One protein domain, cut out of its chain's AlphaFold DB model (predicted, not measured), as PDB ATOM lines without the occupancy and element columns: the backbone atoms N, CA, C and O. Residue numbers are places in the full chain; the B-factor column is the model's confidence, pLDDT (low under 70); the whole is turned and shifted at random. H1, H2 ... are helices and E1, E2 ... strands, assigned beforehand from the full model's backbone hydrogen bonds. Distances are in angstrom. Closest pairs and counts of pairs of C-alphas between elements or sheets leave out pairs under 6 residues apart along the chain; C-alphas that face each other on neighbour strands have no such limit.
ATOM      1  N   TYR A  33      80.451 227.697  44.900       55.16
ATOM      2  CA  TYR A  33      79.938 226.831  45.953       55.16
ATOM      3  C   TYR A  33      80.529 225.433  45.745       55.16
ATOM      4  O   TYR A  33      80.212 224.785  44.746       55.16
ATOM      5  N   ALA A  34      81.393 225.006  46.668       52.19
ATOM      6  CA  ALA A  34      81.910 223.641  46.766       52.19
ATOM      7  C   ALA A  34      81.328 222.983  48.018       52.19
ATOM      8  O   ALA A  34      81.291 223.612  49.081       52.19
ATOM      9  N   ASP A  35      80.861 221.744  47.893       53.72
ATOM     10  CA  ASP A  35      80.314 220.974  49.011       53.72
ATOM     11  C   ASP A  35      80.732 219.501  48.893       53.72
ATOM     12  O   ASP A  35      80.829 218.954  47.790       53.72
ATOM     13  N   THR A  36      81.021 218.878  50.033       50.66
ATOM     14  CA  THR A  36      81.471 217.484  50.151       50.66
ATOM     15  C   THR A  36      80.361 216.535  50.611       50.66
ATOM     16  O   THR A  36      80.606 215.335  50.690       50.66
ATOM     17  N   ASP A  37      79.159 217.049  50.893       50.16
ATOM     18  CA  ASP A  37      78.018 216.284  51.420       50.16
ATOM     19  C   ASP A  37      77.066 215.799  50.300       50.16
ATOM     20  O   ASP A  37      75.888 216.169  50.256       50.16
ATOM     21  N   ASP A  38      77.592 214.968  49.387       52.56
ATOM     22  CA  ASP A  38      76.908 214.374  48.222       52.56
ATOM     23  C   ASP A  38      76.300 215.389  47.223       52.56
ATOM     24  O   ASP A  38      75.999 216.546  47.522       52.56
ATOM     25  N   ALA A  39      76.039 214.975  45.977       56.53
ATOM     26  CA  ALA A  39      75.542 215.900  44.943       56.53
ATOM     27  C   ALA A  39      74.178 216.564  45.227       56.53
ATOM     28  O   ALA A  39      73.828 217.550  44.571       56.53
ATOM     29  N   LEU A  40      73.399 216.049  46.182       53.81
ATOM     30  CA  LEU A  40      72.121 216.642  46.584       53.81
ATOM     31  C   LEU A  40      72.278 217.811  47.575       53.81
ATOM     32  O   LEU A  40      71.455 218.730  47.521       53.81
ATOM     33  N   GLY A  41      73.316 217.813  48.424       51.38
ATOM     34  CA  GLY A  41      73.641 218.927  49.334       51.38
ATOM     35  C   GLY A  41      74.287 220.125  48.625       51.38
ATOM     36  O   GLY A  41      74.186 221.273  49.064       51.38
ATOM     37  N   VAL A  42      74.861 219.856  47.455       56.06
ATOM     38  CA  VAL A  42      75.710 220.763  46.681       56.06
ATOM     39  C   VAL A  42      74.981 221.893  45.958       56.06
ATOM     40  O   VAL A  42      75.557 222.959  45.732       56.06
ATOM     41  N   ALA A  43      73.744 221.672  45.511       63.47
ATOM     42  CA  ALA A  43      73.045 222.626  44.658       63.47
ATOM     43  C   ALA A  43      72.611 223.851  45.478       63.47
ATOM     44  O   ALA A  43      71.466 223.950  45.928       63.47
ATOM     45  N   ARG A  44      73.556 224.764  45.703       71.12
ATOM     46  CA  ARG A  44      73.381 226.041  46.386       71.12
ATOM     47  C   ARG A  44      73.382 227.178  45.366       71.12
ATOM     48  O   ARG A  44      73.888 227.063  44.246       71.12
ATOM     49  N   GLY A  45      72.785 228.290  45.773       81.06
ATOM     50  CA  GLY A  45      72.645 229.476  44.940       81.06
ATOM     51  C   GLY A  45      71.409 229.457  44.030       81.06
ATOM     52  O   GLY A  45      70.523 228.613  44.186       81.06
ATOM     53  N   PRO A  46      71.322 230.414  43.093       85.88
ATOM     54  CA  PRO A  46      70.096 230.697  42.345       85.88
ATOM     55  C   PRO A  46      69.573 229.565  41.449       85.88
ATOM     56  O   PRO A  46      68.385 229.546  41.159       85.88
ATOM     57  N   ALA A  47      70.433 228.634  41.013       88.62
ATOM     58  CA  ALA A  47      70.063 227.509  40.140       88.62
ATOM     59  C   ALA A  47      69.796 226.198  40.908       88.62
ATOM     60  O   ALA A  47      69.699 225.122  40.317       88.62
ATOM     61  N   ALA A  48      69.753 226.254  42.242       87.19
ATOM     62  CA  ALA A  48      69.736 225.090  43.123       87.19
ATOM     63  C   ALA A  48      68.651 224.049  42.798       87.19
ATOM     64  O   ALA A  48      68.902 222.840  42.856       87.19
ATOM     65  N   ALA A  49      67.433 224.510  42.508       87.19
ATOM     66  CA  ALA A  49      66.293 223.632  42.275       87.19
ATOM     67  C   ALA A  49      66.437 222.887  40.942       87.19
ATOM     68  O   ALA A  49      66.196 221.682  40.863       87.19
ATOM     69  N   GLU A  50      66.892 223.585  39.910       90.38
ATOM     70  CA  GLU A  50      67.027 223.072  38.553       90.38
ATOM     71  C   GLU A  50      68.252 222.179  38.411       90.38
ATOM     72  O   GLU A  50      68.190 221.169  37.708       90.38
ATOM     73  N   ILE A  51      69.326 222.471  39.150       88.75
ATOM     74  CA  ILE A  51      70.466 221.565  39.300       88.75
ATOM     75  C   ILE A  51      69.995 220.260  39.943       88.75
ATOM     76  O   ILE A  51      70.183 219.199  39.355       88.75
ATOM     77  N   ARG A  52      69.301 220.306  41.089       86.75
ATOM     78  CA  ARG A  52      68.769 219.088  41.730       86.75
ATOM     79  C   ARG A  52      67.849 218.297  40.809       86.75
ATOM     80  O   ARG A  52      68.017 217.087  40.679       86.75
ATOM     81  N   ALA A  53      66.922 218.965  40.127       87.88
ATOM     82  CA  ALA A  53      66.043 218.315  39.158       87.88
ATOM     83  C   ALA A  53      66.843 217.643  38.028       87.88
ATOM     84  O   ALA A  53      66.574 216.494  37.671       87.88
ATOM     85  N   ALA A  54      67.864 218.323  37.500       89.06
ATOM     86  CA  ALA A  54      68.726 217.802  36.449       89.06
ATOM     87  C   ALA A  54      69.552 216.587  36.897       89.06
ATOM     88  O   ALA A  54      69.707 215.660  36.100       89.06
ATOM     89  N   LEU A  55      70.074 216.581  38.126       86.50
ATOM     90  CA  LEU A  55      70.862 215.473  38.679       86.50
ATOM     91  C   LEU A  55      69.985 214.247  38.967       86.50
ATOM     92  O   LEU A  55      70.380 213.125  38.658       86.50
ATOM     93  N   THR A  56      68.776 214.457  39.496       85.12
ATOM     94  CA  THR A  56      67.818 213.381  39.799       85.12
ATOM     95  C   THR A  56      67.255 212.733  38.536       85.12
ATOM     96  O   THR A  56      67.087 211.519  38.486       85.12
ATOM     97  N   ALA A  57      66.992 213.518  37.487       86.50
ATOM     98  CA  ALA A  57      66.446 213.003  36.230       86.50
ATOM     99  C   ALA A  57      67.455 212.180  35.404       86.50
ATOM    100  O   ALA A  57      67.076 211.551  34.414       86.50
ATOM    101  N   ARG A  58      68.743 212.201  35.765       83.94
ATOM    102  CA  ARG A  58      69.820 211.574  34.992       83.94
ATOM    103  C   ARG A  58      70.267 210.263  35.606       83.94
ATOM    104  O   ARG A  58      70.610 210.196  36.784       83.94
ATOM    105  N   ALA A  59      70.384 209.255  34.749       83.44
ATOM    106  CA  ALA A  59      71.088 208.024  35.061       83.44
ATOM    107  C   ALA A  59      72.268 207.831  34.102       83.44
ATOM    108  O   ALA A  59      72.086 207.928  32.885       83.44
ATOM    109  N   GLN A  60      73.451 207.533  34.632       81.19
ATOM    110  CA  GLN A  60      74.665 207.258  33.858       81.19
ATOM    111  C   GLN A  60      75.035 205.782  33.931       81.19
ATOM    112  O   GLN A  60      74.579 205.067  34.823       81.19
ATOM    113  N   ALA A  61      75.840 205.328  32.971       84.31
ATOM    114  CA  ALA A  61      76.436 204.004  33.049       84.31
ATOM    115  C   ALA A  61      77.326 203.916  34.297       84.31
ATOM    116  O   ALA A  61      78.067 204.846  34.611       84.31
ATOM    117  N   CYS A  62      77.216 202.808  35.013       83.00
ATOM    118  CA  CYS A  62      78.016 202.513  36.192       83.00
ATOM    119  C   CYS A  62      78.111 200.996  36.367       83.00
ATOM    120  O   CYS A  62      77.457 200.227  35.657       83.00
ATOM    121  N   THR A  63      78.888 200.570  37.350       84.62
ATOM    122  CA  THR A  63      78.999 199.180  37.770       84.62
ATOM    123  C   THR A  63      78.294 199.010  39.112       84.62
ATOM    124  O   THR A  63      78.603 199.718  40.067       84.62
ATOM    125  N   GLY A  64      77.329 198.093  39.190       82.06
ATOM    126  CA  GLY A  64      76.623 197.776  40.431       82.06
ATOM    127  C   GLY A  64      77.515 197.074  41.459       82.06
ATOM    128  O   GLY A  64      78.621 196.631  41.152       82.06
ATOM    129  N   MET A  65      77.007 196.910  42.683       81.06
ATOM    130  CA  MET A  65      77.702 196.182  43.762       81.06
ATOM    131  C   MET A  65      77.982 194.710  43.418       81.06
ATOM    132  O   MET A  65      78.864 194.091  44.005       81.06
ATOM    133  N   ASP A  66      77.247 194.144  42.460       86.69
ATOM    134  CA  ASP A  66      77.466 192.804  41.911       86.69
ATOM    135  C   ASP A  66      78.480 192.781  40.751       86.69
ATOM    136  O   ASP A  66      78.590 191.779  40.045       86.69
ATOM    137  N   PHE A  67      79.213 193.881  40.550       83.00
ATOM    138  CA  PHE A  67      80.184 194.099  39.478       83.00
ATOM    139  C   PHE A  67      79.603 194.042  38.057       83.00
ATOM    140  O   PHE A  67      80.350 193.886  37.087       83.00
ATOM    141  N   LYS A  68      78.282 194.195  37.893       86.44
ATOM    142  CA  LYS A  68      77.644 194.207  36.569       86.44
ATOM    143  C   LYS A  68      77.392 195.623  36.056       86.44
ATOM    144  O   LYS A  68      77.033 196.501  36.844       86.44
ATOM    145  N   PRO A  69      77.498 195.852  34.733       83.88
ATOM    146  CA  PRO A  69      77.071 197.106  34.128       83.88
ATOM    147  C   PRO A  69      75.595 197.385  34.430       83.88
ATOM    148  O   PRO A  69      74.734 196.530  34.221       83.88
ATOM    149  N   THR A  70      75.297 198.588  34.902       89.31
ATOM    150  CA  THR A  70      73.942 199.054  35.209       89.31
ATOM    151  C   THR A  70      73.822 200.559  34.946       89.31
ATOM    152  O   THR A  70      74.730 201.187  34.393       89.31
ATOM    153  N   ARG A  71      72.671 201.145  35.285       86.44
ATOM    154  CA  ARG A  71      72.446 202.590  35.236       86.44
ATOM    155  C   ARG A  71      72.211 203.134  36.634       86.44
ATOM    156  O   ARG A  71      71.254 202.757  37.301       86.44
ATOM    157  N   CYS A  72      73.062 204.064  37.035       80.56
ATOM    158  CA  CYS A  72      73.032 204.694  38.340       80.56
ATOM    159  C   CYS A  72      72.451 206.093  38.233       80.56
ATOM    160  O   CYS A  72      72.873 206.868  37.375       80.56
ATOM    161  N   ALA A  73      71.526 206.437  39.130       81.25
ATOM    162  CA  ALA A  73      71.107 207.821  39.291       81.25
ATOM    163  C   ALA A  73      72.326 208.674  39.668       81.25
ATOM    164  O   ALA A  73      73.064 208.332  40.599       81.25
ATOM    165  N   LEU A  74      72.531 209.773  38.938       79.75
ATOM    166  CA  LEU A  74      73.693 210.638  39.126       79.75
ATOM    167  C   LEU A  74      73.687 211.233  40.539       79.75
ATOM    168  O   LEU A  74      74.705 211.223  41.214       79.75
ATOM    169  N   ALA A  75      72.512 211.644  41.019       79.44
ATOM    170  CA  ALA A  75      72.318 212.163  42.371       79.44
ATOM    171  C   ALA A  75      72.710 211.190  43.502       79.44
ATOM    172  O   ALA A  75      72.980 211.649  44.603       79.44
ATOM    173  N   VAL A  76      72.725 209.874  43.252       76.19
ATOM    174  CA  VAL A  76      73.014 208.851  44.278       76.19
ATOM    175  C   VAL A  76      74.501 208.503  44.347       76.19
ATOM    176  O   VAL A  76      74.996 208.185  45.417       76.19
ATOM    177  N   ASN A  77      75.210 208.539  43.217       74.81
ATOM    178  CA  ASN A  77      76.610 208.087  43.133       74.81
ATOM    179  C   ASN A  77      77.604 209.236  42.952       74.81
ATOM    180  O   ASN A  77      78.800 209.010  42.744       74.81
ATOM    181  N   ALA A  78      77.109 210.469  42.960       79.75
ATOM    182  CA  ALA A  78      77.955 211.628  42.823       79.75
ATOM    183  C   ALA A  78      78.610 211.987  44.161       79.75
ATOM    184  O   ALA A  78      77.932 212.217  45.157       79.75
ATOM    185  N   VAL A  79      79.940 212.034  44.134       78.44
ATOM    186  CA  VAL A  79      80.831 212.265  45.281       78.44
ATOM    187  C   VAL A  79      80.843 213.735  45.672       78.44
ATOM    188  O   VAL A  79      80.941 214.081  46.840       78.44
ATOM    189  N   ASN A  80      80.761 214.611  44.679       79.56
ATOM    190  CA  ASN A  80      80.568 216.033  44.876       79.56
ATOM    191  C   ASN A  80      79.948 216.631  43.622       79.56
ATOM    192  O   ASN A  80      79.968 216.048  42.529       79.56
ATOM    193  N   ALA A  81      79.459 217.847  43.777       81.06
ATOM    194  CA  ALA A  81      79.363 218.745  42.659       81.06
ATOM    195  C   ALA A  81      79.866 220.134  43.089       81.06
ATOM    196  O   ALA A  81      79.869 220.474  44.268       81.06
ATOM    197  N   ASP A  82      80.309 220.925  42.128       86.38
ATOM    198  CA  ASP A  82      80.771 222.288  42.345       86.38
ATOM    199  C   ASP A  82      80.005 223.193  41.396       86.38
ATOM    200  O   ASP A  82      79.890 222.898  40.203       86.38
ATOM    201  N   VAL A  83      79.463 224.292  41.919       88.94
ATOM    202  CA  VAL A  83      78.703 225.251  41.117       88.94
ATOM    203  C   VAL A  83      79.500 226.538  40.981       88.94
ATOM    204  O   VAL A  83      79.959 227.120  41.966       88.94
ATOM    205  N   HIS A  84      79.635 226.991  39.740       90.75
ATOM    206  CA  HIS A  84      80.289 228.241  39.390       90.75
ATOM    207  C   HIS A  84      79.324 229.096  38.589       90.75
ATOM    208  O   HIS A  84      78.825 228.660  37.552       90.75
ATOM    209  N   TYR A  85      79.069 230.310  39.060       89.69
ATOM    210  CA  TYR A  85      78.192 231.254  38.376       89.69
ATOM    211  C   TYR A  85      78.997 232.257  37.551       89.69
ATOM    212  O   TYR A  85      80.169 232.493  37.808       89.69
ATOM    213  N   GLY A  86      78.379 232.884  36.559       89.00
ATOM    214  CA  GLY A  86      79.010 233.972  35.822       89.00
ATOM    215  C   GLY A  86      78.071 234.623  34.824       89.00
ATOM    216  O   GLY A  86      76.883 234.310  34.766       89.00
ATOM    217  N   SER A  87      78.605 235.538  34.028       85.94
ATOM    218  CA  SER A  87      77.911 236.150  32.895       85.94
ATOM    219  C   SER A  87      78.832 236.108  31.689       85.94
ATOM    220  O   SER A  87      80.035 236.316  31.825       85.94
ATOM    221  N   ALA A  88      78.275 235.827  30.516       78.44
ATOM    222  CA  ALA A  88      79.039 235.875  29.282       78.44
ATOM    223  C   ALA A  88      79.269 237.329  28.835       78.44
ATOM    224  O   ALA A  88      78.378 238.170  28.932       78.44
ATOM    225  N   GLU A  89      80.452 237.634  28.302       75.38
ATOM    226  CA  GLU A  89      80.756 238.974  27.790       75.38
ATOM    227  C   GLU A  89      79.731 239.435  26.732       75.38
ATOM    228  O   GLU A  89      79.451 238.734  25.751       75.38
ATOM    229  N   GLY A  90      79.161 240.627  26.936       73.75
ATOM    230  CA  GLY A  90      78.140 241.194  26.048       73.75
ATOM    231  C   GLY A  90      76.780 240.484  26.105       73.75
ATOM    232  O   GLY A  90      75.966 240.674  25.198       73.75
ATOM    233  N   ASP A  91      76.538 239.664  27.130       76.25
ATOM    234  CA  ASP A  91      75.268 239.001  27.418       76.25
ATOM    235  C   ASP A  91      74.917 239.176  28.906       76.25
ATOM    236  O   ASP A  91      75.671 238.794  29.798       76.25
ATOM    237  N   SER A  92      73.759 239.771  29.194       79.00
ATOM    238  CA  SER A  92      73.312 239.991  30.574       79.00
ATOM    239  C   SER A  92      72.807 238.715  31.252       79.00
ATOM    240  O   SER A  92      72.537 238.730  32.455       79.00
ATOM    241  N   ARG A  93      72.641 237.614  30.509       85.06
ATOM    242  CA  ARG A  93      72.186 236.345  31.078       85.06
ATOM    243  C   ARG A  93      73.237 235.775  32.022       85.06
ATOM    244  O   ARG A  93      74.435 235.753  31.735       85.06
ATOM    245  N   LYS A  94      72.766 235.297  33.172       88.75
ATOM    246  CA  LYS A  94      73.589 234.568  34.135       88.75
ATOM    247  C   LYS A  94      73.745 233.126  33.654       88.75
ATOM    248  O   LYS A  94      72.789 232.519  33.176       88.75
ATOM    249  N   LEU A  95      74.949 232.593  33.764       90.38
ATOM    250  CA  LEU A  95      75.300 231.214  33.459       90.38
ATOM    251  C   LEU A  95      75.709 230.512  34.751       90.38
ATOM    252  O   LEU A  95      76.225 231.152  35.668       90.38
ATOM    253  N   ALA A  96      75.494 229.202  34.805       92.06
ATOM    254  CA  ALA A  96      76.049 228.347  35.845       92.06
ATOM    255  C   ALA A  96      76.707 227.122  35.207       92.06
ATOM    256  O   ALA A  96      76.084 226.442  34.390       92.06
ATOM    257  N   LEU A  97      77.954 226.842  35.572       92.31
ATOM    258  CA  LEU A  97      78.622 225.575  35.294       92.31
ATOM    259  C   LEU A  97      78.582 224.735  36.565       92.31
ATOM    260  O   LEU A  97      79.122 225.144  37.590       92.31
ATOM    261  N   VAL A  98      77.973 223.560  36.472       91.62
ATOM    262  CA  VAL A  98      78.021 222.541  37.517       91.62
ATOM    263  C   VAL A  98      79.008 221.471  37.090       91.62
ATOM    264  O   VAL A  98      78.784 220.810  36.079       91.62
ATOM    265  N   SER A  99      80.081 221.297  37.849       90.50
ATOM    266  CA  SER A  99      80.947 220.125  37.746       90.50
ATOM    267  C   SER A  99      80.405 219.057  38.678       90.50
ATOM    268  O   SER A  99      80.273 219.319  39.861       90.50
ATOM    269  N   VAL A 100      80.067 217.877  38.176       87.94
ATOM    270  CA  VAL A 100      79.604 216.745  38.984       87.94
ATOM    271  C   VAL A 100      80.620 215.633  38.862       87.94
ATOM    272  O   VAL A 100      80.909 215.204  37.744       87.94
ATOM    273  N   ARG A 101      81.120 215.136  39.991       85.94
ATOM    274  CA  ARG A 101      81.979 213.951  40.024       85.94
ATOM    275  C   ARG A 101      81.185 212.771  40.536       85.94
ATOM    276  O   ARG A 101      80.470 212.906  41.522       85.94
ATOM    277  N   TRP A 102      81.322 211.614  39.903       82.00
ATOM    278  CA  TRP A 102      80.684 210.387  40.371       82.00
ATOM    279  C   TRP A 102      81.626 209.200  40.281       82.00
ATOM    280  O   TRP A 102      82.523 209.164  39.438       82.00
ATOM    281  N   GLN A 103      81.412 208.232  41.168       81.75
ATOM    282  CA  GLN A 103      82.099 206.949  41.099       81.75
ATOM    283  C   GLN A 103      81.345 206.047  40.125       81.75
ATOM    284  O   GLN A 103      80.151 205.793  40.302       81.75
ATOM    285  N   SER A 104      82.020 205.595  39.067       80.31
ATOM    286  CA  SER A 104      81.421 204.664  38.101       80.31
ATOM    287  C   SER A 104      81.625 203.198  38.484       80.31
ATOM    288  O   SER A 104      80.980 202.324  37.900       80.31
ATOM    289  N   ASP A 105      82.445 202.922  39.501       81.50
ATOM    290  CA  ASP A 105      82.648 201.594  40.073       81.50
ATOM    291  C   ASP A 105      82.468 201.582  41.606       81.50
ATOM    292  O   ASP A 105      82.649 202.612  42.259       81.50
ATOM    293  N   PRO A 106      82.132 200.424  42.204       72.88
ATOM    294  CA  PRO A 106      81.936 200.303  43.652       72.88
ATOM    295  C   PRO A 106      83.247 200.315  44.457       72.88
ATOM    296  O   PRO A 106      83.217 200.232  45.681       72.88
ATOM    297  N   THR A 107      84.409 200.368  43.797       79.25
ATOM    298  CA  THR A 107      85.726 200.382  44.451       79.25
ATOM    299  C   THR A 107      86.231 201.796  44.733       79.25
ATOM    300  O   THR A 107      87.215 201.955  45.453       79.25
ATOM    301  N   GLY A 108      85.582 202.814  44.158       71.94
ATOM    302  CA  GLY A 108      85.984 204.214  44.256       71.94
ATOM    303  C   GLY A 108      87.250 204.554  43.467       71.94
ATOM    304  O   GLY A 108      87.817 205.628  43.658       71.94
ATOM    305  N   ASN A 109      87.713 203.657  42.588       71.38
ATOM    306  CA  ASN A 109      88.953 203.846  41.832       71.38
ATOM    307  C   ASN A 109      88.750 204.627  40.532       71.38
ATOM    308  O   ASN A 109      89.710 205.207  40.014       71.38
ATOM    309  N   VAL A 110      87.527 204.628  39.997       72.06
ATOM    310  CA  VAL A 110      87.165 205.372  38.792       72.06
ATOM    311  C   VAL A 110      86.184 206.478  39.160       72.06
ATOM    312  O   VAL A 110      85.007 206.236  39.431       72.06
ATOM    313  N   VAL A 111      86.707 207.703  39.169       78.06
ATOM    314  CA  VAL A 111      85.927 208.930  39.302       78.06
ATOM    315  C   VAL A 111      85.830 209.575  37.928       78.06
ATOM    316  O   VAL A 111      86.838 209.851  37.277       78.06
ATOM    317  N   GLU A 112      84.606 209.806  37.483       83.31
ATOM    318  CA  GLU A 112      84.312 210.531  36.252       83.31
ATOM    319  C   GLU A 112      83.749 211.913  36.594       83.31
ATOM    320  O   GLU A 112      83.182 212.111  37.669       83.31
ATOM    321  N   ALA A 113      83.920 212.879  35.686       86.81
ATOM    322  CA  ALA A 113      83.472 214.256  35.868       86.81
ATOM    323  C   ALA A 113      82.615 214.725  34.682       86.81
ATOM    324  O   ALA A 113      82.962 214.516  33.519       86.81
ATOM    325  N   LYS A 114      81.489 215.382  34.972       88.25
ATOM    326  CA  LYS A 114      80.529 215.898  33.986       88.25
ATOM    327  C   LYS A 114      80.225 217.350  34.267       88.25
ATOM    328  O   LYS A 114      80.017 217.745  35.406       88.25
ATOM    329  N   GLY A 115      80.162 218.129  33.203       90.38
ATOM    330  CA  GLY A 115      79.786 219.526  33.217       90.38
ATOM    331  C   GLY A 115      78.338 219.655  32.790       90.38
ATOM    332  O   GLY A 115      77.989 219.238  31.689       90.38
ATOM    333  N   LEU A 116      77.503 220.252  33.631       90.75
ATOM    334  CA  LEU A 116      76.158 220.684  33.270       90.75
ATOM    335  C   LEU A 116      76.153 222.203  33.190       90.75
ATOM    336  O   LEU A 116      76.553 222.876  34.138       90.75
ATOM    337  N   VAL A 117      75.699 222.747  32.066       91.75
ATOM    338  CA  VAL A 117      75.659 224.195  31.870       91.75
ATOM    339  C   VAL A 117      74.225 224.682  31.887       91.75
ATOM    340  O   VAL A 117      73.395 224.197  31.120       91.75
ATOM    341  N   PHE A 118      73.946 225.661  32.740       91.81
ATOM    342  CA  PHE A 118      72.644 226.293  32.887       91.81
ATOM    343  C   PHE A 118      72.706 227.763  32.486       91.81
ATOM    344  O   PHE A 118      73.730 228.425  32.653       91.81
ATOM    345  N   VAL A 119      71.584 228.276  31.992       90.44
ATOM    346  CA  VAL A 119      71.383 229.687  31.658       90.44
ATOM    347  C   VAL A 119      70.142 230.208  32.370       90.44
ATOM    348  O   VAL A 119      69.104 229.553  32.366       90.44
ATOM    349  N   ALA A 120      70.243 231.379  32.990       89.81
ATOM    350  CA  ALA A 120      69.102 232.071  33.566       89.81
ATOM    351  C   ALA A 120      68.208 232.608  32.444       89.81
ATOM    352  O   ALA A 120      68.650 233.412  31.615       89.81
ATOM    353  N   GLU A 121      66.953 232.171  32.427       83.25
ATOM    354  CA  GLU A 121      65.933 232.722  31.539       83.25
ATOM    355  C   GLU A 121      65.345 234.012  32.142       83.25
ATOM    356  O   GLU A 121      65.318 234.170  33.370       83.25
ATOM    357  N   PRO A 122      64.849 234.951  31.315       77.00
ATOM    358  CA  PRO A 122      64.185 236.145  31.815       77.00
ATOM    359  C   PRO A 122      62.995 235.784  32.715       77.00
ATOM    360  O   PRO A 122      62.003 235.218  32.262       77.00
ATOM    361  N   GLY A 123      63.083 236.156  33.992       68.25
ATOM    362  CA  GLY A 123      61.932 236.245  34.884       68.25
ATOM    363  C   GLY A 123      61.574 235.028  35.737       68.25
ATOM    364  O   GLY A 123      60.625 235.179  36.500       68.25
ATOM    365  N   ALA A 124      62.263 233.876  35.693       63.81
ATOM    366  CA  ALA A 124      61.877 232.815  36.643       63.81
ATOM    367  C   ALA A 124      62.873 231.695  36.978       63.81
ATOM    368  O   ALA A 124      62.853 231.257  38.121       63.81
ATOM    369  N   ALA A 125      63.693 231.180  36.054       83.56
ATOM    370  CA  ALA A 125      64.397 229.919  36.324       83.56
ATOM    371  C   ALA A 125      65.689 229.749  35.522       83.56
ATOM    372  O   ALA A 125      65.818 230.242  34.396       83.56
ATOM    373  N   PHE A 126      66.638 229.006  36.093       90.50
ATOM    374  CA  PHE A 126      67.780 228.500  35.340       90.50
ATOM    375  C   PHE A 126      67.332 227.311  34.497       90.50
ATOM    376  O   PHE A 126      66.766 226.346  34.994       90.50
ATOM    377  N   ARG A 127      67.626 227.332  33.202       90.12
ATOM    378  CA  ARG A 127      67.369 226.205  32.311       90.12
ATOM    379  C   ARG A 127      68.673 225.514  31.966       90.12
ATOM    380  O   ARG A 127      69.659 226.168  31.631       90.12
ATOM    381  N   LEU A 128      68.663 224.184  31.982       90.06
ATOM    382  CA  LEU A 128      69.780 223.415  31.457       90.06
ATOM    383  C   LEU A 128      69.923 223.671  29.952       90.06
ATOM    384  O   LEU A 128      68.990 223.470  29.170       90.06
ATOM    385  N   LEU A 129      71.115 224.089  29.556       88.44
ATOM    386  CA  LEU A 129      71.475 224.325  28.172       88.44
ATOM    387  C   LEU A 129      72.173 223.114  27.543       88.44
ATOM    388  O   LEU A 129      71.910 222.808  26.382       88.44
ATOM    389  N   GLY A 130      73.014 222.407  28.296       87.50
ATOM    390  CA  GLY A 130      73.691 221.217  27.795       87.50
ATOM    391  C   GLY A 130      74.534 220.506  28.843       87.50
ATOM    392  O   GLY A 130      74.701 220.987  29.965       87.50
ATOM    393  N   GLU A 131      75.062 219.354  28.450       88.69
ATOM    394  CA  GLU A 131      75.950 218.524  29.259       88.69
ATOM    395  C   GLU A 131      77.192 218.127  28.463       88.69
ATOM    396  O   GLU A 131      77.154 218.053  27.233       88.69
ATOM    397  N   THR A 132      78.300 217.899  29.163       88.50
ATOM    398  CA  THR A 132      79.574 217.530  28.551       88.50
ATOM    399  C   THR A 132      80.457 216.764  29.532       88.50
ATOM    400  O   THR A 132      80.258 216.863  30.743       88.50
ATOM    401  N   ASP A 133      81.433 216.012  29.036       87.06
ATOM    402  CA  ASP A 133      82.430 215.363  29.889       87.06
ATOM    403  C   ASP A 133      83.518 216.372  30.265       87.06
ATOM    404  O   ASP A 133      84.015 217.112  29.414       87.06
ATOM    405  N   LEU A 134      83.886 216.427  31.543       87.31
ATOM    406  CA  LEU A 134      84.944 217.312  32.024       87.31
ATOM    407  C   LEU A 134      86.262 216.564  32.148       87.31
ATOM    408  O   LEU A 134      86.308 215.361  32.394       87.31
ATOM    409  N   ILE A 135      87.352 217.313  31.998       84.69
ATOM    410  CA  ILE A 135      88.692 216.789  32.216       84.69
ATOM    411  C   ILE A 135      89.214 217.327  33.542       84.69
ATOM    412  O   ILE A 135      89.283 218.537  33.752       84.69
ATOM    413  N   GLY A 136      89.631 216.405  34.407       80.06
ATOM    414  CA  GLY A 136      90.126 216.704  35.744       80.06
ATOM    415  C   GLY A 136      89.012 217.035  36.740       80.06
ATOM    416  O   GLY A 136      87.856 217.236  36.380       80.06
ATOM    417  N   GLU A 137      89.383 217.050  38.015       72.44
ATOM    418  CA  GLU A 137      88.430 216.978  39.130       72.44
ATOM    419  C   GLU A 137      88.272 218.297  39.893       72.44
ATOM    420  O   GLU A 137      87.258 218.506  40.550       72.44
ATOM    421  N   SER A 138      89.251 219.198  39.793       81.62
ATOM    422  CA  SER A 138      89.288 220.456  40.545       81.62
ATOM    423  C   SER A 138      89.337 221.634  39.585       81.62
ATOM    424  O   SER A 138      90.411 222.077  39.162       81.62
ATOM    425  N   LEU A 139      88.156 222.118  39.201       88.19
ATOM    426  CA  LEU A 139      88.030 223.236  38.278       88.19
ATOM    427  C   LEU A 139      88.369 224.550  38.987       88.19
ATOM    428  O   LEU A 139      87.966 224.801  40.120       88.19
ATOM    429  N   ARG A 140      89.102 225.416  38.293       88.44
ATOM    430  CA  ARG A 140      89.519 226.744  38.762       88.44
ATOM    431  C   ARG A 140      89.697 227.695  37.587       88.44
ATOM    432  O   ARG A 140      89.666 227.267  36.435       88.44
ATOM    433  N   ASP A 141      89.887 228.981  37.873       90.12
ATOM    434  CA  ASP A 141      90.033 230.044  36.867       90.12
ATOM    435  C   ASP A 141      88.936 230.003  35.791       90.12
ATOM    436  O   ASP A 141      89.219 230.112  34.594       90.12
ATOM    437  N   ILE A 142      87.691 229.775  36.210       90.88
ATOM    438  CA  ILE A 142      86.577 229.611  35.280       90.88
ATOM    439  C   ILE A 142      86.182 230.972  34.722       90.88
ATOM    440  O   ILE A 142      85.900 231.906  35.472       90.88
ATOM    441  N   VAL A 143      86.138 231.066  33.397       90.88
ATOM    442  CA  VAL A 143      85.745 232.279  32.679       90.88
ATOM    443  C   VAL A 143      84.588 231.954  31.749       90.88
ATOM    444  O   VAL A 143      84.690 231.066  30.899       90.88
ATOM    445  N   PHE A 144      83.498 232.700  31.905       89.62
ATOM    446  CA  PHE A 144      82.313 232.616  31.062       89.62
ATOM    447  C   PHE A 144      82.421 233.629  29.921       89.62
ATOM    448  O   PHE A 144      82.502 234.832  30.143       89.62
ATOM    449  N   GLU A 145      82.395 233.144  28.683       86.81
ATOM    450  CA  GLU A 145      82.433 233.964  27.476       86.81
ATOM    451  C   GLU A 145      81.230 233.644  26.579       86.81
ATOM    452  O   GLU A 145      80.568 232.615  26.724       86.81
ATOM    453  N   ARG A 146      80.951 234.512  25.599       79.31
ATOM    454  CA  ARG A 146      79.732 234.463  24.767       79.31
ATOM    455  C   ARG A 146      79.405 233.112  24.137       79.31
ATOM    456  O   ARG A 146      78.240 232.824  23.895       79.31
ATOM    457  N   GLN A 147      80.406 232.301  23.814       82.62
ATOM    458  CA  GLN A 147      80.197 230.997  23.172       82.62
ATOM    459  C   GLN A 147      81.003 229.868  23.812       82.62
ATOM    460  O   GLN A 147      80.971 228.738  23.313       82.62
ATOM    461  N   ARG A 148      81.724 230.156  24.898       88.69
ATOM    462  CA  ARG A 148      82.574 229.172  25.554       88.69
ATOM    463  C   ARG A 148      82.720 229.437  27.043       88.69
ATOM    464  O   ARG A 148      82.647 230.577  27.483       88.69
ATOM    465  N   ILE A 149      82.978 228.377  27.794       90.81
ATOM    466  CA  ILE A 149      83.459 228.466  29.170       90.81
ATOM    467  C   ILE A 149      84.876 227.918  29.176       90.81
ATOM    468  O   ILE A 149      85.092 226.799  28.718       90.81
ATOM    469  N   THR A 150      85.839 228.684  29.672       92.75
ATOM    470  CA  THR A 150      87.200 228.177  29.877       92.75
ATOM    471  C   THR A 150      87.404 227.851  31.343       92.75
ATOM    472  O   THR A 150      86.848 228.520  32.207       92.75
ATOM    473  N   TYR A 151      88.173 226.804  31.622       92.88
ATOM    474  CA  TYR A 151      88.530 226.417  32.981       92.88
ATOM    475  C   TYR A 151      89.942 225.843  33.009       92.88
ATOM    476  O   TYR A 151      90.432 225.276  32.027       92.88
ATOM    477  N   ALA A 152      90.613 226.006  34.140       92.00
ATOM    478  CA  ALA A 152      91.851 225.323  34.462       92.00
ATOM    479  C   ALA A 152      91.570 224.150  35.405       92.00
ATOM    480  O   ALA A 152      90.634 224.178  36.198       92.00
ATOM    481  N   THR A 153      92.397 223.118  35.309       90.69
ATOM    482  CA  THR A 153      92.325 221.918  36.148       90.69
ATOM    483  C   THR A 153      93.730 221.375  36.402       90.69
ATOM    484  O   THR A 153      94.684 221.724  35.688       90.69
ATOM    485  N   ASP A 154      93.873 220.565  37.445       88.56
ATOM    486  CA  ASP A 154      95.086 219.784  37.684       88.56
ATOM    487  C   ASP A 154      95.185 218.631  36.679       88.56
ATOM    488  O   ASP A 154      94.186 218.028  36.289       88.56
ATOM    489  N   TYR A 155      96.402 218.308  36.245       86.00
ATOM    490  CA  TYR A 155      96.661 217.129  35.426       86.00
ATOM    491  C   TYR A 155      97.947 216.426  35.857       86.00
ATOM    492  O   TYR A 155      98.919 217.061  36.267       86.00
ATOM    493  N   LEU A 156      97.959 215.105  35.689       81.81
ATOM    494  CA  LEU A 156      99.121 214.269  35.968       81.81
ATOM    495  C   LEU A 156     100.209 214.477  34.908       81.81
ATOM    496  O   LEU A 156     100.009 214.219  33.715       81.81
ATOM    497  N   ARG A 157     101.383 214.932  35.341       85.19
ATOM    498  CA  ARG A 157     102.619 214.917  34.557       85.19
ATOM    499  C   ARG A 157     103.272 213.538  34.604       85.19
ATOM    500  O   ARG A 157     102.928 212.680  35.412       85.19
ATOM    501  N   GLY A 158     104.244 213.326  33.716       86.50
ATOM    502  CA  GLY A 158     105.085 212.133  33.783       86.50
ATOM    503  C   GLY A 158     105.830 212.094  35.119       86.50
ATOM    504  O   GLY A 158     106.569 213.026  35.420       86.50
ATOM    505  N   GLY A 159     105.617 211.029  35.895       86.06
ATOM    506  CA  GLY A 159     106.200 210.854  37.229       86.06
ATOM    507  C   GLY A 159     105.310 211.297  38.396       86.06
ATOM    508  O   GLY A 159     105.665 211.016  39.538       86.06
ATOM    509  N   ASP A 160     104.156 211.923  38.139       84.44
ATOM    510  CA  ASP A 160     103.201 212.261  39.200       84.44
ATOM    511  C   ASP A 160     102.497 210.999  39.731       84.44
ATOM    512  O   ASP A 160     102.191 210.065  38.980       84.44
ATOM    513  N   SER A 161     102.180 210.986  41.029       81.75
ATOM    514  CA  SER A 161     101.260 210.000  41.599       81.75
ATOM    515  C   SER A 161      99.815 210.445  41.368       81.75
ATOM    516  O   SER A 161      99.519 211.636  41.335       81.75
ATOM    517  N   ARG A 162      98.881 209.490  41.246       75.50
ATOM    518  CA  ARG A 162      97.460 209.799  40.982       75.50
ATOM    519  C   ARG A 162      96.836 210.743  42.014       75.50
ATOM    520  O   ARG A 162      95.997 211.552  41.649       75.50
ATOM    521  N   GLY A 163      97.257 210.644  43.275       77.69
ATOM    522  CA  GLY A 163      96.756 211.491  44.361       77.69
ATOM    523  C   GLY A 163      97.445 212.853  44.483       77.69
ATOM    524  O   GLY A 163      97.050 213.634  45.340       77.69
ATOM    525  N   ASN A 164      98.480 213.137  43.684       82.75
ATOM    526  CA  ASN A 164      99.223 214.394  43.762       82.75
ATOM    527  C   ASN A 164      99.623 214.912  42.367       82.75
ATOM    528  O   ASN A 164     100.800 214.847  41.993       82.75
ATOM    529  N   PRO A 165      98.655 215.396  41.571       84.31
ATOM    530  CA  PRO A 165      98.950 216.034  40.296       84.31
ATOM    531  C   PRO A 165      99.719 217.347  40.500       84.31
ATOM    532  O   PRO A 165      99.366 218.161  41.349       84.31
ATOM    533  N   THR A 166     100.760 217.577  39.695       86.56
ATOM    534  CA  THR A 166     101.594 218.796  39.768       86.56
ATOM    535  C   THR A 166     101.451 219.706  38.548       86.56
ATOM    536  O   THR A 166     101.976 220.823  38.510       86.56
ATOM    537  N   GLY A 167     100.776 219.234  37.499       85.62
ATOM    538  CA  GLY A 167     100.560 219.986  36.275       85.62
ATOM    539  C   GLY A 167      99.277 220.805  36.297       85.62
ATOM    540  O   GLY A 167      98.251 220.357  36.783       85.62
ATOM    541  N   GLN A 168      99.299 221.970  35.647       89.06
ATOM    542  CA  GLN A 168      98.096 222.734  35.315       89.06
ATOM    543  C   GLN A 168      97.833 222.737  33.814       89.06
ATOM    544  O   GLN A 168      98.760 222.874  33.008       89.06
ATOM    545  N   ARG A 169      96.563 222.599  33.426       89.56
ATOM    546  CA  ARG A 169      96.139 222.739  32.030       89.56
ATOM    547  C   ARG A 169      94.775 223.407  31.928       89.56
ATOM    548  O   ARG A 169      93.951 223.285  32.827       89.56
ATOM    549  N   ARG A 170      94.561 224.110  30.814       91.88
ATOM    550  CA  ARG A 170      93.295 224.759  30.478       91.88
ATOM    551  C   ARG A 170      92.525 223.979  29.424       91.88
ATOM    552  O   ARG A 170      93.111 223.401  28.505       91.88
ATOM    553  N   TYR A 171      91.214 224.023  29.565       91.25
ATOM    554  CA  TYR A 171      90.238 223.414  28.680       91.25
ATOM    555  C   TYR A 171      89.142 224.426  28.386       91.25
ATOM    556  O   TYR A 171      88.957 225.400  29.122       91.25
ATOM    557  N   GLU A 172      88.430 224.207  27.290       92.62
ATOM    558  CA  GLU A 172      87.262 225.003  26.956       92.62
ATOM    559  C   GLU A 172      86.069 224.119  26.630       92.62
ATOM    560  O   GLU A 172      86.189 223.075  25.997       92.62
ATOM    561  N   ILE A 173      84.907 224.583  27.058       90.00
ATOM    562  CA  ILE A 173      83.596 224.053  26.736       90.00
ATOM    563  C   ILE A 173      83.029 224.971  25.658       90.00
ATOM    564  O   ILE A 173      82.768 226.138  25.944       90.00
ATOM    565  N   ARG A 174      82.852 224.494  24.426       85.75
ATOM    566  CA  ARG A 174      82.332 225.303  23.310       85.75
ATOM    567  C   ARG A 174      80.830 225.101  23.104       85.75
ATOM    568  O   ARG A 174      80.286 224.047  23.418       85.75
ATOM    569  N   ARG A 175      80.190 226.100  22.475       68.88
ATOM    570  CA  ARG A 175      78.760 226.128  22.082       68.88
ATOM    571  C   ARG A 175      77.788 226.198  23.260       68.88
ATOM    572  O   ARG A 175      76.687 225.667  23.216       68.88
ATOM    573  N   VAL A 176      78.176 226.950  24.283       64.00
ATOM    574  CA  VAL A 176      77.425 227.135  25.535       64.00
ATOM    575  C   VAL A 176      76.145 227.980  25.377       64.00
ATOM    576  O   VAL A 176      75.400 228.164  26.327       64.00
ATOM    577  N   VAL A 177      75.839 228.516  24.192       58.62
ATOM    578  CA  VAL A 177      74.690 229.431  24.016       58.62
ATOM    579  C   VAL A 177      73.755 229.017  22.875       58.62
ATOM    580  O   VAL A 177      72.696 229.617  22.693       58.62
ATOM    581  N   THR A 178      74.074 227.948  22.143       54.84
ATOM    582  CA  THR A 178      73.205 227.455  21.071       54.84
ATOM    583  C   THR A 178      72.319 226.334  21.613       54.84
ATOM    584  O   THR A 178      72.839 225.261  21.926       54.84
ATOM    585  N   PRO A 179      70.994 226.528  21.737       49.38
ATOM    586  CA  PRO A 179      70.115 225.425  22.092       49.38
ATOM    587  C   PRO A 179      70.222 224.333  21.008       49.38
ATOM    588  O   PRO A 179      70.263 224.640  19.818       49.38
ATOM    589  N   TYR A 180      70.283 223.066  21.432       49.44
ATOM    590  CA  TYR A 180      70.259 221.858  20.584       49.44
ATOM    591  C   TYR A 180      71.539 221.468  19.820       49.44
ATOM    592  O   TYR A 180      71.473 220.610  18.941       49.44
ATOM    593  N   SER A 181      72.715 222.005  20.156       49.53
ATOM    594  CA  SER A 181      73.991 221.415  19.707       49.53
ATOM    595  C   SER A 181      74.696 220.687  20.852       49.53
ATOM    596  O   SER A 181      74.679 221.196  21.972       49.53
ATOM    597  N   PRO A 182      75.345 219.532  20.598       54.62
ATOM    598  CA  PRO A 182      76.161 218.885  21.613       54.62
ATOM    599  C   PRO A 182      77.279 219.841  22.044       54.62
ATOM    600  O   PRO A 182      77.948 220.459  21.207       54.62
ATOM    601  N   VAL A 183      77.441 219.975  23.357       66.31
ATOM    602  CA  VAL A 183      78.512 220.750  23.974       66.31
ATOM    603  C   VAL A 183      79.801 219.941  23.855       66.31
ATOM    604  O   VAL A 183      79.856 218.789  24.284       66.31
ATOM    605  N   VAL A 184      80.834 220.537  23.260       74.69
ATOM    606  CA  VAL A 184      82.118 219.868  23.005       74.69
ATOM    607  C   VAL A 184      83.184 220.464  23.914       74.69
ATOM    608  O   VAL A 184      83.308 221.690  23.985       74.69
ATOM    609  N   VAL A 185      83.957 219.605  24.582       75.94
ATOM    610  CA  VAL A 185      85.165 220.015  25.304       75.94
ATOM    611  C   VAL A 185      86.377 219.872  24.403       75.94
ATOM    612  O   VAL A 185      86.722 218.771  23.979       75.94
ATOM    613  N   ASP A 186      87.052 220.992  24.172       81.31
ATOM    614  CA  ASP A 186      88.296 221.049  23.419       81.31
ATOM    615  C   ASP A 186      89.468 221.358  24.364       81.31
ATOM    616  O   ASP A 186      89.380 222.152  25.310       81.31
ATOM    617  N   ARG A 187      90.615 220.725  24.104       79.62
ATOM    618  CA  ARG A 187      91.868 221.064  24.785       79.62
ATOM    619  C   ARG A 187      92.399 222.376  24.215       79.62
ATOM    620  O   ARG A 187      92.724 222.449  23.031       79.62
ATOM    621  N   LEU A 188      92.597 223.370  25.079       69.31
ATOM    622  CA  LEU A 188      93.302 224.587  24.694       69.31
ATOM    623  C   LEU A 188      94.811 224.315  24.561       69.31
ATOM    624  O   LEU A 188      95.366 223.500  25.314       69.31
TER     625      LEU A 188
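This is residues 33 to 188 of the 218 residues of an uncharacterized protein of Bosea sp. TND4EK4 (UniProt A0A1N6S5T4). Two antiparallel sheets stand partly face to face as a sandwich, their strands crossed: E1, E4, E5, E6 and E7 make the larger layer, E8 to E11 the smaller. The short helices H1 and H2 cover the other face of the larger sheet, and a small hairpin of E2 and E3 lies toward one end, with H3 between it and E4. The printed part has 156 residues with three named helices and eleven named strands, in the order E1 H1 H2 E2 E3 H3 E4 to E11, and is mostly strand. It is compact, with a radius of gyration of the C-alphas of 15.7 A and spans of 46 by 36 by 27 A.

Find C-alpha 33 at (79.938, 226.831, 45.953), where E1, residues 33 to 35, begins. Next come H1, residues 38 to 41, H2, residues 48 to 56, E2, residues 59 to 63, E3, residues 69 to 73, and H3, residues 74 to 77. From C-alpha 78 at (77.955, 211.628, 42.823), E4 runs 26.5 A to residue 87; E5, residues 94 to 103, spans 29.7 A and E6, residues 111 to 120, 29.2 A. E7, residues 126 to 133, spans 20.4 A and bends by 55 degrees at residue 129. Then read E8, residues 140 to 145, E9, residues 148 to 155, E10, residues 167 to 174, 23.0 A long, and E11, residues 184 to 187, ending at (91.868, 221.064, 24.785).

Start in the twisted sheet E1 - E4 - E5 - E6 - E7, where E4 to E7 form a meander, each strand the antiparallel neighbour of the one before. N 33 and O 83, 3.0 A, link E1 to E4 within hydrogen-bond range; look also at N 82 and O 99, 2.8 A, for E4 and E5, N 98 and O 116, 2.8 A, for E5 and E6, and N 115 and O 132, 2.8 A, for E6 and E7. H1 and H2 are on the same face of this sheet, while H3 only grazes it. H3 touches H1, closest C-alphas Ala 39 and Ala 75, 5.6 A, and H2, closest C-alphas Leu 55 and Ala 75, 5.2 A. Every O i to N i+4 pair of H2 is within hydrogen-bond range; H1 and H3 are too short for such a pair. In the hairpin E2 and E3, find N 60 and O 72, 2.9 A. The second meander, E8 - E9 - E10 - E11, has N 143 and O 150, 2.9 A, N 151 and O 171, 3.0 A, and N 174 and O 184, 2.9 A, across its successive pairs. The two sheets form the sandwich, two sheets face to face, with strands at 44 degrees; the closest C-alphas of E4 and E8 are Ser 87 and Phe 144, 5.9 A.

The C-alphas farthest apart, Gly 123 and Gly 159, are 51.1 A apart. The printed part has no cut, and the link E9 to E10 is long, with 11 residues. Mean pLDDT of the printed part is 80.7; look for values under 70 at residues 33 to 43, 123 to 124, 175 to 183 and 188.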